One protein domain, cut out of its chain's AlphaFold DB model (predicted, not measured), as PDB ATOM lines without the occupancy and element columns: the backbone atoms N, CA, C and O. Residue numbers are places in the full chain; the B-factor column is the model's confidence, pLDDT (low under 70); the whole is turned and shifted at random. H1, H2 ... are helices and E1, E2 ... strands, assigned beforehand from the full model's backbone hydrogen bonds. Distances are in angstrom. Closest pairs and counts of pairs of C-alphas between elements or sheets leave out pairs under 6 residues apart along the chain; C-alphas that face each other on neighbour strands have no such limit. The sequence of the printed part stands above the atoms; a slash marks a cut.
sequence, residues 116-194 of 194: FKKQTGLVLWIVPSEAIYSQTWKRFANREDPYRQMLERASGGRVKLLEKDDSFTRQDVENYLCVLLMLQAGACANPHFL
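What this domain is: This is residues 116 to 194 of the 194 residues of the protein "DEAD/DEAH box helicase" of Verrucomicrobia subdivision 3 bacterium (UniProt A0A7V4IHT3). What does one see first? A small sheet of three parallel strands, E1, E3 and E2, has H1 and H2 over one face and the short H3 on the other face, while a tail, residues 189 to 194, sticks out. What is it made of? The printed part has 79 residues, with three named helices and three named strands in the order E1 H1 H2 E2 H3 E3, of the mixed class; the sheet's order is E1, E3, E2. It is only just loose, close to compact, with a radius of gyration of the C-alphas of 14.2 A and spans of 51 by 28 by 19 A.

How they stand to each other: How do the strands pair? E1, residues 121 to 127, is an edge strand parallel to the inner strand E3, residues 177 to 183, at 21 degrees, with N 123 and O 178 at 2.8 A. E3 is parallel to the edge strand E2, residues 159 to 162, at 28 degrees, with N 160 and O 177 at 2.9 A; both N and O pairs are within hydrogen-bond range. Where are the first two helices? H1, residues 130 to 141, is on the sheet at a height of 9.0 A, along the strands at 9 degrees to E3 on the local plane; its closest C-alphas with E3 are Tyr 133 and Leu 183, 6.8 A. H2, residues 146 to 155, is on the same face, over E2 at a height of 9.0 A and slantwise at 49 degrees on the local plane; Glu 152 and Val 159 have their closest C-alphas, 5.9 A. H1, with residues 139 to 141 alone, and H2 touch only at the corner by their link, at a steep tilt of 62 degrees, the closest C-alphas being Phe 140 and Arg 148, 4.8 A. And the third? H3, residues 170 to 175, is on the opposite face, giving three layers, helices on both faces of a sheet; it is apart from H1 and H2, and its closest C-alphas with E1 are Val 173 and Gly 121, 4.7 A. Which units and backbone pairs recur? E2, H3, E3 is a strand-helix-strand unit, two parallel neighbours with a helix between, and E1, H1 H2, E2 is a split one, with E3 between its strands; both crossovers are right-handed. In H1, H2 and H3 every O i to N i+4 pair is within hydrogen-bond range.

Where its parts are: Where does the first strand begin? E1 begins at C-alpha 121 (363.327, 213.299, 260.783) and is 19.5 A long; H1 is 16.0 A and H2 14.5 A. Where does the last one end? After E2 of 9.7 A and H3 of 8.8 A, E3 runs 19.3 A to C-alpha 183 (368.242, 232.684, 261.830).

The domain as a whole: How large is it? The two C-alphas farthest apart, of Lys 117 and Leu 194, are 52.8 A apart; the printed part has no cut and no long link. Where is confidence low? Residues 185 to 194 are under 70, while the mean pLDDT of the printed part is 89.5.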
ATOM      1  N   PHE A 116     354.871 211.046 266.430       95.06
ATOM      2  CA  PHE A 116     355.439 210.453 265.217       95.06
ATOM      3  C   PHE A 116     355.898 209.006 265.406       95.06
ATOM      4  O   PHE A 116     356.050 208.302 264.410       95.06
ATOM      5  N   LYS A 117     356.153 208.588 266.654       95.56
ATOM      6  CA  LYS A 117     356.643 207.250 267.026       95.56
ATOM      7  C   LYS A 117     357.854 206.817 266.192       95.56
ATOM      8  O   LYS A 117     357.959 205.679 265.744       95.56
ATOM      9  N   LYS A 118     358.775 207.756 265.970       95.81
ATOM     10  CA  LYS A 118     360.006 207.562 265.192       95.81
ATOM     11  C   LYS A 118     361.156 208.340 265.813       95.81
ATOM     12  O   LYS A 118     360.940 209.288 266.555       95.81
ATOM     13  N   GLN A 119     362.379 207.960 265.460       96.50
ATOM     14  CA  GLN A 119     363.609 208.563 265.989       96.50
ATOM     15  C   GLN A 119     364.360 209.425 264.962       96.50
ATOM     16  O   GLN A 119     365.408 209.988 265.263       96.50
ATOM     17  N   THR A 120     363.853 209.512 263.735       97.88
ATOM     18  CA  THR A 120     364.518 210.194 262.619       97.88
ATOM     19  C   THR A 120     363.561 211.153 261.929       97.88
ATOM     20  O   THR A 120     362.335 210.980 261.947       97.88
ATOM     21  N   GLY A 121     364.107 212.223 261.370       97.19
ATOM     22  CA  GLY A 121     363.327 213.299 260.783       97.19
ATOM     23  C   GLY A 121     364.094 214.610 260.739       97.19
ATOM     24  O   GLY A 121     365.293 214.660 260.999       97.19
ATOM     25  N   LEU A 122     363.382 215.679 260.396       97.19
ATOM     26  CA  LEU A 122     363.922 217.029 260.317       97.19
ATOM     27  C   LEU A 122     363.243 217.908 261.368       97.19
ATOM     28  O   LEU A 122     362.015 217.932 261.478       97.19
ATOM     29  N   VAL A 123     364.047 218.644 262.125       97.69
ATOM     30  CA  VAL A 123     363.623 219.704 263.037       97.69
ATOM     31  C   VAL A 123     364.250 220.995 262.548       97.69
ATOM     32  O   VAL A 123     365.461 221.175 262.622       97.69
ATOM     33  N   LEU A 124     363.410 221.900 262.056       96.81
ATOM     34  CA  LEU A 124     363.822 223.254 261.725       96.81
ATOM     35  C   LEU A 124     363.722 224.125 262.982       96.81
ATOM     36  O   LEU A 124     362.629 224.369 263.493       96.81
ATOM     37  N   TRP A 125     364.865 224.580 263.487       97.56
ATOM     38  CA  TRP A 125     364.971 225.385 264.695       97.56
ATOM     39  C   TRP A 125     365.287 226.836 264.333       97.56
ATOM     40  O   TRP A 125     366.424 227.181 264.027       97.56
ATOM     41  N   ILE A 126     364.279 227.705 264.380       96.31
ATOM     42  CA  ILE A 126     364.423 229.112 263.987       96.31
ATOM     43  C   ILE A 126     364.595 229.988 265.228       96.31
ATOM     44  O   ILE A 126     363.828 229.874 266.187       96.31
ATOM     45  N   VAL A 127     365.578 230.888 265.204       95.44
ATOM     46  CA  VAL A 127     365.843 231.848 266.287       95.44
ATOM     47  C   VAL A 127     365.869 233.295 265.778       95.44
ATOM     48  O   VAL A 127     366.215 233.534 264.622       95.44
ATOM     49  N   PRO A 128     365.520 234.288 266.621       94.25
ATOM     50  CA  PRO A 128     365.307 235.660 266.158       94.25
ATOM     51  C   PRO A 128     366.563 236.550 266.187       94.25
ATOM     52  O   PRO A 128     366.460 237.723 265.859       94.25
ATOM     53  N   SER A 129     367.724 236.061 266.639       94.12
ATOM     54  CA  SER A 129     368.960 236.862 266.675       94.12
ATOM     55  C   SER A 129     370.216 235.996 266.648       94.12
ATOM     56  O   SER A 129     370.197 234.862 267.132       94.12
ATOM     57  N   GLU A 130     371.315 236.580 266.169       93.81
ATOM     58  CA  GLU A 130     372.661 235.986 266.161       93.81
ATOM     59  C   GLU A 130     373.119 235.544 267.551       93.81
ATOM     60  O   GLU A 130     373.595 234.429 267.740       93.81
ATOM     61  N   ALA A 131     372.890 236.376 268.571       94.19
ATOM     62  CA  ALA A 131     373.271 236.041 269.939       94.19
ATOM     63  C   ALA A 131     372.588 234.748 270.423       94.19
ATOM     64  O   ALA A 131     373.242 233.877 271.000       94.19
ATOM     65  N   ILE A 132     371.285 234.593 270.154       93.44
ATOM     66  CA  ILE A 132     370.540 233.375 270.507       93.44
ATOM     67  C   ILE A 132     370.995 232.195 269.641       93.44
ATOM     68  O   ILE A 132     371.085 231.077 270.153       93.44
ATOM     69  N   TYR A 133     371.308 232.429 268.365       95.62
ATOM     70  CA  TYR A 133     371.845 231.414 267.460       95.62
ATOM     71  C   TYR A 133     373.159 230.844 267.978       95.62
ATOM     72  O   TYR A 133     373.215 229.659 268.302       95.62
ATOM     73  N   SER A 134     374.185 231.679 268.172       95.62
ATOM     74  CA  SER A 134     375.503 231.217 268.611       95.62
ATOM     75  C   SER A 134     375.449 230.539 269.984       95.62
ATOM     76  O   SER A 134     376.160 229.562 270.221       95.62
ATOM     77  N   GLN A 135     374.603 231.028 270.899       95.31
ATOM     78  CA  GLN A 135     374.380 230.381 272.197       95.31
ATOM     79  C   GLN A 135     373.737 229.000 272.037       95.31
ATOM     80  O   GLN A 135     374.201 228.037 272.645       95.31
ATOM     81  N   THR A 136     372.692 228.888 271.215       96.69
ATOM     82  CA  THR A 136     371.983 227.620 270.988       96.69
ATOM     83  C   THR A 136     372.882 226.610 270.284       96.69
ATOM     84  O   THR A 136     372.973 225.471 270.737       96.69
ATOM     85  N   TRP A 137     373.617 227.038 269.254       97.19
ATOM     86  CA  TRP A 137     374.565 226.204 268.517       97.19
ATOM     87  C   TRP A 137     375.617 225.587 269.437       97.19
ATOM     88  O   TRP A 137     375.751 224.367 269.482       97.19
ATOM     89  N   LYS A 138     376.299 226.403 270.256       97.44
ATOM     90  CA  LYS A 138     377.309 225.919 271.215       97.44
ATOM     91  C   LYS A 138     376.752 224.848 272.156       97.44
ATOM     92  O   LYS A 138     377.429 223.863 272.441       97.44
ATOM     93  N   ARG A 139     375.515 225.032 272.629       97.25
ATOM     94  CA  ARG A 139     374.831 224.082 273.520       97.25
ATOM     95  C   ARG A 139     374.450 222.799 272.784       97.25
ATOM     96  O   ARG A 139     374.599 221.725 273.339       97.25
ATOM     97  N   PHE A 140     373.975 222.883 271.544       97.56
ATOM     98  CA  PHE A 140     373.604 221.699 270.765       97.56
ATOM     99  C   PHE A 140     374.833 220.905 270.299       97.56
ATOM    100  O   PHE A 140     374.804 219.672 270.294       97.56
ATOM    101  N   ALA A 141     375.916 221.587 269.920       96.69
ATOM    102  CA  ALA A 141     377.150 220.969 269.440       96.69
ATOM    103  C   ALA A 141     377.875 220.168 270.536       96.69
ATOM    104  O   ALA A 141     378.486 219.140 270.247       96.69
ATOM    105  N   ASN A 142     377.769 220.593 271.797       97.19
ATOM    106  CA  ASN A 142     378.341 219.870 272.927       97.19
ATOM    107  C   ASN A 142     377.471 218.660 273.319       97.19
ATOM    108  O   ASN A 142     376.374 218.824 273.846       97.19
ATOM    109  N   ARG A 143     377.980 217.435 273.120       95.69
ATOM    110  CA  ARG A 143     377.275 216.177 273.451       95.69
ATOM    111  C   ARG A 143     376.987 215.990 274.941       95.69
ATOM    112  O   ARG A 143     375.989 215.359 275.281       95.69
ATOM    113  N   GLU A 144     377.796 216.600 275.801       95.50
ATOM    114  CA  GLU A 144     377.607 216.577 277.255       95.50
ATOM    115  C   GLU A 144     376.603 217.633 277.734       95.50
ATOM    116  O   GLU A 144     376.214 217.652 278.903       95.50
ATOM    117  N   ASP A 145     376.159 218.529 276.847       96.06
ATOM    118  CA  ASP A 145     375.186 219.542 277.216       96.06
ATOM    119  C   ASP A 145     373.803 218.916 277.444       96.06
ATOM    120  O   ASP A 145     373.321 218.146 276.602       96.06
ATOM    121  N   PRO A 146     373.090 219.299 278.517       93.44
ATOM    122  CA  PRO A 146     371.749 218.801 278.772       93.44
ATOM    123  C   PRO A 146     370.791 218.962 277.592       93.44
ATOM    124  O   PRO A 146     369.950 218.091 277.403       93.44
ATOM    125  N   TYR A 147     370.893 220.039 276.798       95.69
ATOM    126  CA  TYR A 147     370.002 220.261 275.651       95.69
ATOM    127  C   TYR A 147     370.250 219.239 274.545       95.69
ATOM    128  O   TYR A 147     369.302 218.646 274.026       95.69
ATOM    129  N   ARG A 148     371.527 218.991 274.234       96.56
ATOM    130  CA  ARG A 148     371.935 217.974 273.272       96.56
ATOM    131  C   ARG A 148     371.523 216.585 273.742       96.56
ATOM    132  O   ARG A 148     370.925 215.855 272.961       96.56
ATOM    133  N   GLN A 149     371.713 216.253 275.018       95.44
ATOM    134  CA  GLN A 149     371.279 214.966 275.573       95.44
ATOM    135  C   GLN A 149     369.769 214.709 275.403       95.44
ATOM    136  O   GLN A 149     369.377 213.563 275.201       95.44
ATOM    137  N   MET A 150     368.904 215.734 275.447       94.44
ATOM    138  CA  MET A 150     367.467 215.532 275.173       94.44
ATOM    139  C   MET A 150     367.200 215.180 273.707       94.44
ATOM    140  O   MET A 150     366.408 214.285 273.424       94.44
ATOM    141  N   LEU A 151     367.890 215.843 272.777       96.94
ATOM    142  CA  LEU A 151     367.794 215.532 271.348       96.94
ATOM    143  C   LEU A 151     368.363 214.135 271.040       96.94
ATOM    144  O   LEU A 151     367.820 213.403 270.211       96.94
ATOM    145  N   GLU A 152     369.425 213.727 271.738       96.44
ATOM    146  CA  GLU A 152     369.979 212.372 271.634       96.44
ATOM    147  C   GLU A 152     368.966 211.320 272.103       96.44
ATOM    148  O   GLU A 152     368.778 210.320 271.414       96.44
ATOM    149  N   ARG A 153     368.230 211.554 273.200       94.12
ATOM    150  CA  ARG A 153     367.151 210.640 273.625       94.12
ATOM    151  C   ARG A 153     366.027 210.542 272.596       94.12
ATOM    152  O   ARG A 153     365.587 209.437 272.293       94.12
ATOM    153  N   ALA A 154     365.618 211.671 272.014       93.44
ATOM    154  CA  ALA A 154     364.595 211.701 270.968       93.44
ATOM    155  C   ALA A 154     364.994 210.893 269.718       93.44
ATOM    156  O   ALA A 154     364.133 210.339 269.037       93.44
ATOM    157  N   SER A 155     366.296 210.817 269.422       95.38
ATOM    158  CA  SER A 155     366.837 210.189 268.208       95.38
ATOM    159  C   SER A 155     367.473 208.811 268.406       95.38
ATOM    160  O   SER A 155     367.897 208.176 267.437       95.38
ATOM    161  N   GLY A 156     367.576 208.339 269.651       94.19
ATOM    162  CA  GLY A 156     368.353 207.142 269.974       94.19
ATOM    163  C   GLY A 156     369.852 207.311 269.694       94.19
ATOM    164  O   GLY A 156     370.491 206.381 269.213       94.19
ATOM    165  N   GLY A 157     370.410 208.499 269.949       95.94
ATOM    166  CA  GLY A 157     371.842 208.787 269.797       95.94
ATOM    167  C   GLY A 157     372.278 209.244 268.397       95.94
ATOM    168  O   GLY A 157     373.474 209.227 268.092       95.94
ATOM    169  N   ARG A 158     371.325 209.600 267.525       96.56
ATOM    170  CA  ARG A 158     371.539 209.878 266.094       96.56
ATOM    171  C   ARG A 158     371.152 211.307 265.717       96.56
ATOM    172  O   ARG A 158     370.423 211.527 264.750       96.56
ATOM    173  N   VAL A 159     371.637 212.293 266.467       98.12
ATOM    174  CA  VAL A 159     371.451 213.713 266.119       98.12
ATOM    175  C   VAL A 159     372.472 214.159 265.072       98.12
ATOM    176  O   VAL A 159     373.680 214.088 265.314       98.12
ATOM    177  N   LYS A 160     371.988 214.705 263.951       97.94
ATOM    178  CA  LYS A 160     372.796 215.436 262.962       97.94
ATOM    179  C   LYS A 160     372.470 216.925 263.079       97.94
ATOM    180  O   LYS A 160     371.338 217.319 262.827       97.94
ATOM    181  N   LEU A 161     373.426 217.746 263.508       97.88
ATOM    182  CA  LEU A 161     373.247 219.201 263.526       97.88
ATOM    183  C   LEU A 161     373.604 219.779 262.169       97.88
ATOM    184  O   LEU A 161     374.565 219.318 261.559       97.88
ATOM    185  N   LEU A 162     372.823 220.762 261.735       97.81
ATOM    186  CA  LEU A 162     372.995 221.435 260.458       97.81
ATOM    187  C   LEU A 162     372.872 222.949 260.654       97.81
ATOM    188  O   LEU A 162     372.014 223.413 261.415       97.81
ATOM    189  N   GLU A 163     373.702 223.702 259.946       95.25
ATOM    190  CA  GLU A 163     373.558 225.139 259.720       95.25
ATOM    191  C   GLU A 163     372.858 225.403 258.380       95.25
ATOM    192  O   GLU A 163     372.647 224.503 257.569       95.25
ATOM    193  N   LYS A 164     372.478 226.661 258.136       89.88
ATOM    194  CA  LYS A 164     371.749 227.078 256.927       89.88
ATOM    195  C   LYS A 164     372.410 226.622 255.619       89.88
ATOM    196  O   LYS A 164     371.694 226.259 254.689       89.88
ATOM    197  N   ASP A 165     373.735 226.700 255.550       91.62
ATOM    198  CA  ASP A 165     374.496 226.435 254.327       91.62
ATOM    199  C   ASP A 165     374.930 224.962 254.213       91.62
ATOM    200  O   ASP A 165     375.508 224.560 253.201       91.62
ATOM    201  N   ASP A 166     374.606 224.134 255.214       95.00
ATOM    202  CA  ASP A 166     374.894 222.708 255.171       95.00
ATOM    203  C   ASP A 166     373.957 221.991 254.197       95.00
ATOM    204  O   ASP A 166     372.726 222.040 254.292       95.00
ATOM    205  N   SER A 167     374.548 221.223 253.287       94.12
ATOM    206  CA  SER A 167     373.794 220.275 252.477       94.12
ATOM    207  C   SER A 167     373.414 219.043 253.300       94.12
ATOM    208  O   SER A 167     374.246 218.468 254.004       94.12
ATOM    209  N   PHE A 168     372.184 218.565 253.134       95.88
ATOM    210  CA  PHE A 168     371.754 217.266 253.639       95.88
ATOM    211  C   PHE A 168     370.871 216.565 252.608       95.88
ATOM    212  O   PHE A 168     370.288 217.183 251.716       95.88
ATOM    213  N   THR A 169     370.794 215.248 252.722       96.94
ATOM    214  CA  THR A 169     370.083 214.382 251.784       96.94
ATOM    215  C   THR A 169     368.809 213.826 252.407       96.94
ATOM    216  O   THR A 169     368.614 213.838 253.623       96.94
ATOM    217  N   ARG A 170     367.943 213.246 251.574       96.44
ATOM    218  CA  ARG A 170     366.808 212.453 252.062       96.44
ATOM    219  C   ARG A 170     367.262 211.315 252.985       96.44
ATOM    220  O   ARG A 170     366.640 211.090 254.019       96.44
ATOM    221  N   GLN A 171     368.364 210.650 252.639       97.44
ATOM    222  CA  GLN A 171     368.927 209.560 253.430       97.44
ATOM    223  C   GLN A 171     369.366 210.037 254.822       97.44
ATOM    224  O   GLN A 171     369.224 209.295 255.792       97.44
ATOM    225  N   ASP A 172     369.836 211.279 254.958       97.50
ATOM    226  CA  ASP A 172     370.145 211.845 256.273       97.50
ATOM    227  C   ASP A 172     368.897 211.950 257.154       97.50
ATOM    228  O   ASP A 172     368.917 211.536 258.309       97.50
ATOM    229  N   VAL A 173     367.786 212.446 256.607       97.25
ATOM    230  CA  VAL A 173     366.514 212.592 257.339       97.25
ATOM    231  C   VAL A 173     365.913 211.234 257.714       97.25
ATOM    232  O   VAL A 173     365.252 211.111 258.742       97.25
ATOM    233  N   GLU A 174     366.139 210.207 256.897       97.00
ATOM    234  CA  GLU A 174     365.676 208.842 257.171       97.00
ATOM    235  C   GLU A 174     366.505 208.155 258.270       97.00
ATOM    236  O   GLU A 174     365.952 207.368 259.043       97.00
ATOM    237  N   ASN A 175     367.796 208.493 258.404       97.50
ATOM    238  CA  ASN A 175     368.729 207.830 259.326       97.50
ATOM    239  C   ASN A 175     369.050 208.612 260.608       97.50
ATOM    240  O   ASN A 175     369.469 207.997 261.594       97.50
ATOM    241  N   TYR A 176     368.833 209.927 260.622       98.25
ATOM    242  CA  TYR A 176     369.171 210.819 261.730       98.25
ATOM    243  C   TYR A 176     367.991 211.717 262.112       98.25
ATOM    244  O   TYR A 176     367.094 211.991 261.314       98.25
ATOM    245  N   LEU A 177     368.024 212.238 263.338       98.12
ATOM    246  CA  LEU A 177     367.291 213.451 263.683       98.12
ATOM    247  C   LEU A 177     368.139 214.648 263.249       98.12
ATOM    248  O   LEU A 177     369.065 215.059 263.951       98.12
ATOM    249  N   CYS A 178     367.838 215.173 262.068       98.19
ATOM    250  CA  CYS A 178     368.477 216.362 261.528       98.19
ATOM    251  C   CYS A 178     367.902 217.598 262.226       98.19
ATOM    252  O   CYS A 178     366.713 217.881 262.095       98.19
ATOM    253  N   VAL A 179     368.723 218.337 262.967       98.06
ATOM    254  CA  VAL A 179     368.330 219.589 263.623       98.06
ATOM    255  C   VAL A 179     369.024 220.733 262.899       98.06
ATOM    256  O   VAL A 179     370.218 220.961 263.087       98.06
ATOM    257  N   LEU A 180     368.260 221.423 262.058       97.81
ATOM    258  CA  LEU A 180     368.718 222.551 261.259       97.81
ATOM    259  C   LEU A 180     368.462 223.848 262.024       97.81
ATOM    260  O   LEU A 180     367.310 224.258 262.181       97.81
ATOM    261  N   LEU A 181     369.527 224.477 262.518       96.94
ATOM    262  CA  LEU A 181     369.449 225.757 263.212       96.94
ATOM    263  C   LEU A 181     369.512 226.892 262.187       96.94
ATOM    264  O   LEU A 181     370.406 226.936 261.347       96.94
ATOM    265  N   MET A 182     368.563 227.824 262.253       95.12
ATOM    266  CA  MET A 182     368.481 228.947 261.321       95.12
ATOM    267  C   MET A 182     368.131 230.250 262.025       95.12
ATOM    268  O   MET A 182     367.354 230.297 262.979       95.12
ATOM    269  N   LEU A 183     368.664 231.337 261.486       92.00
ATOM    270  CA  LEU A 183     368.242 232.684 261.830       92.00
ATOM    271  C   LEU A 183     366.975 233.047 261.068       92.00
ATOM    272  O   LEU A 183     366.834 232.761 259.877       92.00
ATOM    273  N   GLN A 184     366.051 233.710 261.751       86.88
ATOM    274  CA  GLN A 184     364.883 234.285 261.106       86.88
ATOM    275  C   GLN A 184     365.329 235.380 260.124       86.88
ATOM    276  O   GLN A 184     366.024 236.313 260.514       86.88
ATOM    277  N   ALA A 185     364.881 235.306 258.867       68.12
ATOM    278  CA  ALA A 185     365.326 236.192 257.781       68.12
ATOM    279  C   ALA A 185     365.156 237.706 258.057       68.12
ATOM    280  O   ALA A 185     365.881 238.513 257.491       68.12
ATOM    281  N   GLY A 186     364.236 238.100 258.946       56.59
ATOM    282  CA  GLY A 186     364.034 239.498 259.356       56.59
ATOM    283  C   GLY A 186     364.994 240.016 260.437       56.59
ATOM    284  O   GLY A 186     364.933 241.193 260.773       56.59
ATOM    285  N   ALA A 187     365.853 239.162 261.003       49.31
ATOM    286  CA  ALA A 187     366.868 239.553 261.987       49.31
ATOM    287  C   ALA A 187     368.154 240.086 261.334       49.31
ATOM    288  O   ALA A 187     368.978 240.706 262.002       49.31
ATOM    289  N   CYS A 188     368.313 239.874 260.025       43.34
ATOM    290  CA  CYS A 188     369.389 240.430 259.215       43.34
ATOM    291  C   CYS A 188     369.092 241.905 258.879       43.34
ATOM    292  O   CYS A 188     368.905 242.259 257.718       43.34
ATOM    293  N   ALA A 189     368.997 242.773 259.887       41.19
ATOM    294  CA  ALA A 189     369.092 244.216 259.676       41.19
ATOM    295  C   ALA A 189     370.575 244.621 259.779       41.19
ATOM    296  O   ALA A 189     371.196 244.458 260.827       41.19
ATOM    297  N   ASN A 190     371.132 245.083 258.656       39.50
ATOM    298  CA  ASN A 190     372.504 245.568 258.446       39.50
ATOM    299  C   ASN A 190     373.136 246.327 259.636       39.50
ATOM    300  O   ASN A 190     372.569 247.337 260.052       39.50
ATOM    301  N   PRO A 191     374.369 245.984 260.067       41.16
ATOM    302  CA  PRO A 191     375.178 246.869 260.911       41.16
ATOM    303  C   PRO A 191     376.013 247.911 260.147       41.16
ATOM    304  O   PRO A 191     376.609 248.767 260.789       41.16
ATOM    305  N   HIS A 192     376.098 247.880 258.812       39.19
ATOM    306  CA  HIS A 192     376.997 248.782 258.078       39.19
ATOM    307  C   HIS A 192     376.377 249.320 256.791       39.19
ATOM    308  O   HIS A 192     376.433 248.651 255.770       39.19
ATOM    309  N   PHE A 193     375.817 250.529 256.871       36.47
ATOM    310  CA  PHE A 193     375.900 251.585 255.855       36.47
ATOM    311  C   PHE A 193     375.613 252.922 256.566       36.47
ATOM    312  O   PHE A 193     374.458 253.282 256.790       36.47
ATOM    313  N   LEU A 194     376.688 253.598 256.980       36.47
ATOM    314  CA  LEU A 194     376.790 255.054 257.099       36.47
ATOM    315  C   LEU A 194     377.831 255.494 256.071       36.47
ATOM    316  O   LEU A 194     378.826 254.743 255.930       36.47
TER     317      LEU A 194